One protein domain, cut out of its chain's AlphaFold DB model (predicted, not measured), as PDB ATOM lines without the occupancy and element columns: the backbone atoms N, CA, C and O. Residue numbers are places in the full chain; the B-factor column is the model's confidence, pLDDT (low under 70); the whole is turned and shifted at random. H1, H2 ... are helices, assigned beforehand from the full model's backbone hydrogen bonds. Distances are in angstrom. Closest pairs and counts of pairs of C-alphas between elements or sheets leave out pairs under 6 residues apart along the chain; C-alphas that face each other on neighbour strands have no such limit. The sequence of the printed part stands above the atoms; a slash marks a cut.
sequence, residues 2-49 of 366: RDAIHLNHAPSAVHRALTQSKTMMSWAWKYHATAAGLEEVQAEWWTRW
ATOM      1  N   ARG A   2     -44.269  12.054  -3.182       81.56
ATOM      2  CA  ARG A   2     -45.449  11.169  -3.305       81.56
ATOM      3  C   ARG A   2     -45.191   9.744  -2.801       81.56
ATOM      4  O   ARG A   2     -45.916   9.274  -1.932       81.56
ATOM      5  N   ASP A   3     -44.145   9.101  -3.313       84.31
ATOM      6  CA  ASP A   3     -43.871   7.688  -3.025       84.31
ATOM      7  C   ASP A   3     -43.441   7.479  -1.568       84.31
ATOM      8  O   ASP A   3     -43.884   6.542  -0.913       84.31
ATOM      9  N   ALA A   4     -42.694   8.428  -0.998       84.50
ATOM     10  CA  ALA A   4     -42.353   8.419   0.425       84.50
ATOM     11  C   ALA A   4     -43.595   8.551   1.328       84.50
ATOM     12  O   ALA A   4     -43.679   7.885   2.359       84.50
ATOM     13  N   ILE A   5     -44.584   9.371   0.945       85.12
ATOM     14  CA  ILE A   5     -45.866   9.460   1.665       85.12
ATOM     15  C   ILE A   5     -46.655   8.161   1.489       85.12
ATOM     16  O   ILE A   5     -47.265   7.693   2.443       85.12
ATOM     17  N   HIS A   6     -46.629   7.563   0.297       85.06
ATOM     18  CA  HIS A   6     -47.336   6.316   0.019       85.06
ATOM     19  C   HIS A   6     -46.810   5.139   0.847       85.06
ATOM     20  O   HIS A   6     -47.608   4.363   1.361       85.06
ATOM     21  N   LEU A   7     -45.490   5.052   1.032       84.31
ATOM     22  CA  LEU A   7     -44.850   4.005   1.832       84.31
ATOM     23  C   LEU A   7     -45.171   4.114   3.329       84.31
ATOM     24  O   LEU A   7     -45.283   3.100   4.010       84.31
ATOM     25  N   ASN A   8     -45.325   5.336   3.847       82.19
ATOM     26  CA  ASN A   8     -45.432   5.579   5.291       82.19
ATOM     27  C   ASN A   8     -46.852   5.923   5.770       82.19
ATOM     28  O   ASN A   8     -47.116   5.944   6.975       82.19
ATOM     29  N   HIS A   9     -47.776   6.231   4.858       84.62
ATOM     30  CA  HIS A   9     -49.100   6.751   5.192       84.62
ATOM     31  C   HIS A   9     -50.211   6.172   4.311       84.62
ATOM     32  O   HIS A   9     -49.993   5.579   3.261       84.62
ATOM     33  N   ALA A  10     -51.460   6.381   4.740       82.75
ATOM     34  CA  ALA A  10     -52.625   5.918   3.997       82.75
ATOM     35  C   ALA A  10     -52.718   6.573   2.597       82.75
ATOM     36  O   ALA A  10     -52.432   7.766   2.471       82.75
ATOM     37  N   PRO A  11     -53.263   5.882   1.575       85.69
ATOM     38  CA  PRO A  11     -53.464   6.437   0.227       85.69
ATOM     39  C   PRO A  11     -54.188   7.796   0.190       85.69
ATOM     40  O   PRO A  11     -53.859   8.670  -0.607       85.69
ATOM     41  N   SER A  12     -55.132   8.029   1.111       84.69
ATOM     42  CA  SER A  12     -55.831   9.322   1.227       84.69
ATOM     43  C   SER A  12     -54.921  10.494   1.624       84.69
ATOM     44  O   SER A  12     -55.261  11.650   1.367       84.69
ATOM     45  N   ALA A  13     -53.795  10.223   2.292       87.44
ATOM     46  CA  ALA A  13     -52.796  11.225   2.647       87.44
ATOM     47  C   ALA A  13     -51.970  11.616   1.418       87.44
ATOM     48  O   ALA A  13     -51.741  12.802   1.205       87.44
ATOM     49  N   VAL A  14     -51.625  10.644   0.565       88.75
ATOM     50  CA  VAL A  14     -50.965  10.883  -0.729       88.75
ATOM     51  C   VAL A  14     -51.840  11.766  -1.613       88.75
ATOM     52  O   VAL A  14     -51.381  12.795  -2.100       88.75
ATOM     53  N   HIS A  15     -53.119  11.404  -1.761       88.69
ATOM     54  CA  HIS A  15     -54.071  12.181  -2.553       88.69
ATOM     55  C   HIS A  15     -54.196  13.625  -2.043       88.69
ATOM     56  O   HIS A  15     -54.098  14.566  -2.825       88.69
ATOM     57  N   ARG A  16     -54.341  13.820  -0.723       88.44
ATOM     58  CA  ARG A  16     -54.413  15.163  -0.125       88.44
ATOM     59  C   ARG A  16     -53.135  15.970  -0.326       88.44
ATOM     60  O   ARG A  16     -53.234  17.128  -0.716       88.44
ATOM     61  N   ALA A  17     -51.972  15.365  -0.087       91.06
ATOM     62  CA  ALA A  17     -50.687  16.025  -0.272       91.06
ATOM     63  C   ALA A  17     -50.519  16.490  -1.722       91.06
ATOM     64  O   ALA A  17     -50.226  17.655  -1.950       91.06
ATOM     65  N   LEU A  18     -50.809  15.625  -2.701       91.06
ATOM     66  CA  LEU A  18     -50.743  15.988  -4.117       91.06
ATOM     67  C   LEU A  18     -51.704  17.120  -4.481       91.06
ATOM     68  O   LEU A  18     -51.292  18.069  -5.140       91.06
ATOM     69  N   THR A  19     -52.963  17.053  -4.045       89.62
ATOM     70  CA  THR A  19     -53.953  18.107  -4.316       89.62
ATOM     71  C   THR A  19     -53.521  19.451  -3.726       89.62
ATOM     72  O   THR A  19     -53.620  20.484  -4.390       89.62
ATOM     73  N   GLN A  20     -52.992  19.450  -2.500       91.31
ATOM     74  CA  GLN A  20     -52.466  20.654  -1.853       91.31
ATOM     75  C   GLN A  20     -51.222  21.191  -2.563       91.31
ATOM     76  O   GLN A  20     -51.160  22.386  -2.830       91.31
ATOM     77  N   SER A  21     -50.275  20.327  -2.938       92.25
ATOM     78  CA  SER A  21     -49.083  20.727  -3.689       92.25
ATOM     79  C   SER A  21     -49.439  21.327  -5.048       92.25
ATOM     80  O   SER A  21     -48.883  22.357  -5.407       92.25
ATOM     81  N   LYS A  22     -50.408  20.754  -5.776       93.06
ATOM     82  CA  LYS A  22     -50.913  21.349  -7.024       93.06
ATOM     83  C   LYS A  22     -51.497  22.737  -6.786       93.06
ATOM     84  O   LYS A  22     -51.147  23.670  -7.490       93.06
ATOM     85  N   THR A  23     -52.343  22.878  -5.766       92.38
ATOM     86  CA  THR A  23     -52.994  24.159  -5.442       92.38
ATOM     87  C   THR A  23     -51.961  25.226  -5.077       92.38
ATOM     88  O   THR A  23     -52.066  26.362  -5.527       92.38
ATOM     89  N   MET A  24     -50.950  24.849  -4.293       94.31
ATOM     90  CA  MET A  24     -49.832  25.712  -3.922       94.31
ATOM     91  C   MET A  24     -49.039  26.162  -5.153       94.31
ATOM     92  O   MET A  24     -48.797  27.353  -5.299       94.31
ATOM     93  N   MET A  25     -48.676  25.235  -6.044       93.62
ATOM     94  CA  MET A  25     -47.920  25.549  -7.261       93.62
ATOM     95  C   MET A  25     -48.724  26.427  -8.223       93.62
ATOM     96  O   MET A  25     -48.200  27.428  -8.698       93.62
ATOM     97  N   SER A  26     -50.009  26.125  -8.446       93.75
ATOM     98  CA  SER A  26     -50.883  26.969  -9.271       93.75
ATOM     99  C   SER A  26     -51.060  28.367  -8.665       93.75
ATOM    100  O   SER A  26     -51.081  29.349  -9.398       93.75
ATOM    101  N   TRP A  27     -51.154  28.497  -7.336       94.19
ATOM    102  CA  TRP A  27     -51.197  29.807  -6.674       94.19
ATOM    103  C   TRP A  27     -49.873  30.569  -6.827       94.19
ATOM    104  O   TRP A  27     -49.887  31.737  -7.208       94.19
ATOM    105  N   ALA A  28     -48.740  29.904  -6.583       94.56
ATOM    106  CA  ALA A  28     -47.413  30.500  -6.698       94.56
ATOM    107  C   ALA A  28     -47.131  30.967  -8.131       94.56
ATOM    108  O   ALA A  28     -46.704  32.097  -8.326       94.56
ATOM    109  N   TRP A  29     -47.447  30.147  -9.134       94.38
ATOM    110  CA  TRP A  29     -47.304  30.516 -10.540       94.38
ATOM    111  C   TRP A  29     -48.240  31.659 -10.939       94.38
ATOM    112  O   TRP A  29     -47.816  32.600 -11.593       94.38
ATOM    113  N   LYS A  30     -49.501  31.638 -10.491       93.44
ATOM    114  CA  LYS A  30     -50.477  32.667 -10.870       93.44
ATOM    115  C   LYS A  30     -50.187  34.047 -10.271       93.44
ATOM    116  O   LYS A  30     -50.459  35.049 -10.923       93.44
ATOM    117  N   TYR A  31     -49.721  34.108  -9.025       94.50
ATOM    118  CA  TYR A  31     -49.627  35.375  -8.284       94.50
ATOM    119  C   TYR A  31     -48.193  35.800  -7.949       94.50
ATOM    120  O   TYR A  31     -47.964  36.970  -7.662       94.50
ATOM    121  N   HIS A  32     -47.229  34.878  -7.984       94.06
ATOM    122  CA  HIS A  32     -45.857  35.105  -7.523       94.06
ATOM    123  C   HIS A  32     -44.815  34.390  -8.402       94.06
ATOM    124  O   HIS A  32     -43.811  33.909  -7.880       94.06
ATOM    125  N   ALA A  33     -45.040  34.304  -9.722       90.88
ATOM    126  CA  ALA A  33     -44.218  33.507 -10.641       90.88
ATOM    127  C   ALA A  33     -42.714  33.796 -10.510       90.88
ATOM    128  O   ALA A  33     -41.943  32.875 -10.259       90.88
ATOM    129  N   THR A  34     -42.307  35.066 -10.589       91.00
ATOM    130  CA  THR A  34     -40.902  35.492 -10.461       91.00
ATOM    131  C   THR A  34     -40.307  35.111  -9.107       91.00
ATOM    132  O   THR A  34     -39.260  34.472  -9.042       91.00
ATOM    133  N   ALA A  35     -41.007  35.412  -8.007       91.69
ATOM    134  CA  ALA A  35     -40.533  35.103  -6.654       91.69
ATOM    135  C   ALA A  35     -40.463  33.590  -6.371       91.69
ATOM    136  O   ALA A  35     -39.645  33.144  -5.570       91.69
ATOM    137  N   ALA A  36     -41.314  32.800  -7.026       90.12
ATOM    138  CA  ALA A  36     -41.327  31.346  -6.929       90.12
ATOM    139  C   ALA A  36     -40.371  30.656  -7.922       90.12
ATOM    140  O   ALA A  36     -40.288  29.427  -7.909       90.12
ATOM    141  N   GLY A  37     -39.675  31.407  -8.786       92.62
ATOM    142  CA  GLY A  37     -38.817  30.854  -9.839       92.62
ATOM    143  C   GLY A  37     -39.590  30.115 -10.939       92.62
ATOM    144  O   GLY A  37     -39.071  29.183 -11.544       92.62
ATOM    145  N   LEU A  38     -40.853  30.489 -11.167       91.94
ATOM    146  CA  LEU A  38     -41.766  29.877 -12.139       91.94
ATOM    147  C   LEU A  38     -42.077  30.799 -13.333       91.94
ATOM    148  O   LEU A  38     -43.021  30.532 -14.070       91.94
ATOM    149  N   GLU A  39     -41.325  31.882 -13.522       89.69
ATOM    150  CA  GLU A  39     -41.577  32.886 -14.571       89.69
ATOM    151  C   GLU A  39     -41.456  32.319 -15.992       89.69
ATOM    152  O   GLU A  39     -42.283  32.606 -16.850       89.69
ATOM    153  N   GLU A  40     -40.489  31.430 -16.221       90.94
ATOM    154  CA  GLU A  40     -40.285  30.790 -17.527       90.94
ATOM    155  C   GLU A  40     -41.191  29.567 -17.750       90.94
ATOM    156  O   GLU A  40     -41.202  28.965 -18.827       90.94
ATOM    157  N   VAL A  41     -41.969  29.171 -16.736       89.31
ATOM    158  CA  VAL A  41     -42.844  28.002 -16.820       89.31
ATOM    159  C   VAL A  41     -44.054  28.337 -17.687       89.31
ATOM    160  O   VAL A  41     -44.961  29.047 -17.270       89.31
ATOM    161  N   GLN A  42     -44.085  27.763 -18.890       86.06
ATOM    162  CA  GLN A  42     -45.144  27.992 -19.883       86.06
ATOM    163  C   GLN A  42     -46.427  27.185 -19.621       86.06
ATOM    164  O   GLN A  42     -47.483  27.490 -20.170       86.06
ATOM    165  N   ALA A  43     -46.352  26.123 -18.812       87.88
ATOM    166  CA  ALA A  43     -47.491  25.254 -18.526       87.88
ATOM    167  C   ALA A  43     -47.385  24.586 -17.151       87.88
ATOM    168  O   ALA A  43     -46.299  24.219 -16.698       87.88
ATOM    169  N   GLU A  44     -48.539  24.343 -16.523       89.06
ATOM    170  CA  GLU A  44     -48.662  23.725 -15.199       89.06
ATOM    171  C   GLU A  44     -48.295  22.226 -15.201       89.06
ATOM    172  O   GLU A  44     -49.150  21.349 -15.052       89.06
ATOM    173  N   TRP A  45     -47.018  21.882 -15.361       90.25
ATOM    174  CA  TRP A  45     -46.558  20.488 -15.419       90.25
ATOM    175  C   TRP A  45     -46.923  19.673 -14.163       90.25
ATOM    176  O   TRP A  45     -47.117  18.460 -14.255       90.25
ATOM    177  N   TRP A  46     -47.109  20.317 -13.004       91.75
ATOM    178  CA  TRP A  46     -47.575  19.677 -11.763       91.75
ATOM    179  C   TRP A  46     -49.006  19.131 -11.854       91.75
ATOM    180  O   TRP A  46     -49.375  18.239 -11.088       91.75
ATOM    181  N   THR A  47     -49.827  19.590 -12.805       87.31
ATOM    182  CA  THR A  47     -51.154  18.997 -13.059       87.31
ATOM    183  C   THR A  47     -51.052  17.522 -13.442       87.31
ATOM    184  O   THR A  47     -51.933  16.741 -13.071       87.31
ATOM    185  N   ARG A  48     -49.930  17.120 -14.059       86.56
ATOM    186  CA  ARG A  48     -49.619  15.737 -14.445       86.56
ATOM    187  C   ARG A  48     -49.339  14.822 -13.254       86.56
ATOM    188  O   ARG A  48     -49.359  13.606 -13.414       86.56
ATOM    189  N   TRP A  49     -49.102  15.360 -12.053       88.38
ATOM    190  CA  TRP A  49     -48.935  14.532 -10.859       88.38
ATOM    191  C   TRP A  49     -50.229  13.782 -10.547       88.38
ATOM    192  O   TRP A  49     -51.207  14.365 -10.081       88.38
TER     193      TRP A  49
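Overview. This is residues 2 to 49 of the 366 residues of an uncharacterized protein of Bradyrhizobium sp. (UniProt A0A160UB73). One long helix, H2, makes the length of a loose rod, and the chain folds back along it at both of its ends. At one end the short helix H1 folds back on the first part of H2 as a helical hairpin; past the other end a long link, residues 33 to 44, turns back and leads to the very short H3, alongside the middle of H2. The printed part has 48 residues, with three named helices in the order H1, H2, H3 and no named strand, and its class is all helix. The whole is loose, with a radius of gyration of the C-alphas of 12.5 A, and the C-alphas span 34 by 15 by 13 A.

Along the chain. H1 is residues 2 to 8, 10.3 A from first to last C-alpha, and begins with C-alpha 2 at (-45.449, 11.169, -3.305). H2 is residues 11 to 32, from C-alpha 11 at (-53.464, 6.437, 0.227) to C-alpha 32 at (-45.857, 35.105, -7.523), a length of 30.7 A. H3 is residues 45 to 48, 5.7 A from first to last C-alpha, and ends with C-alpha 48 at (-49.619, 15.737, -14.445).

Arrangement. H1 and H2 touch, and their closest C-alphas, those of Ile 5 and Val 14, are 5.8 A apart. They run opposite ways at a shallow tilt of 33 degrees, only just short of steep, and form a helical hairpin. H2 touches H1 with residues 13 to 18 alone. H2 and H3 only just touch, with 3 pairs of C-alphas within 8 A. Their closest C-alphas are those of Lys 22 and Trp 46, 6.0 A apart, and H2 touches H3 with residues 22 to 25 alone. H1 and H3 are apart. In H1 and H2 every pair of O i and N i+4 is within hydrogen-bond range; H3, with 4 residues, is too short for such a pair, and its 1 pair of O i and N i+3 is within range.

Size, cuts and confidence. The two C-alphas farthest apart are those of Ala 10 and Glu 40, at 35.1 A, while the first and last printed C-alphas, of Arg 2 and Trp 49, are 9.0 A apart. The link from H1 to H2 is tight, with 2 residues, and that from H2 to H3 is long, with 12 residues. The C-alphas of that long link, residues 33 to 44, lie 9 to 17 A from the mean of all C-alphas. The printed part has no cut. The mean pLDDT of the printed part is 89.4, and no printed residue is under 70.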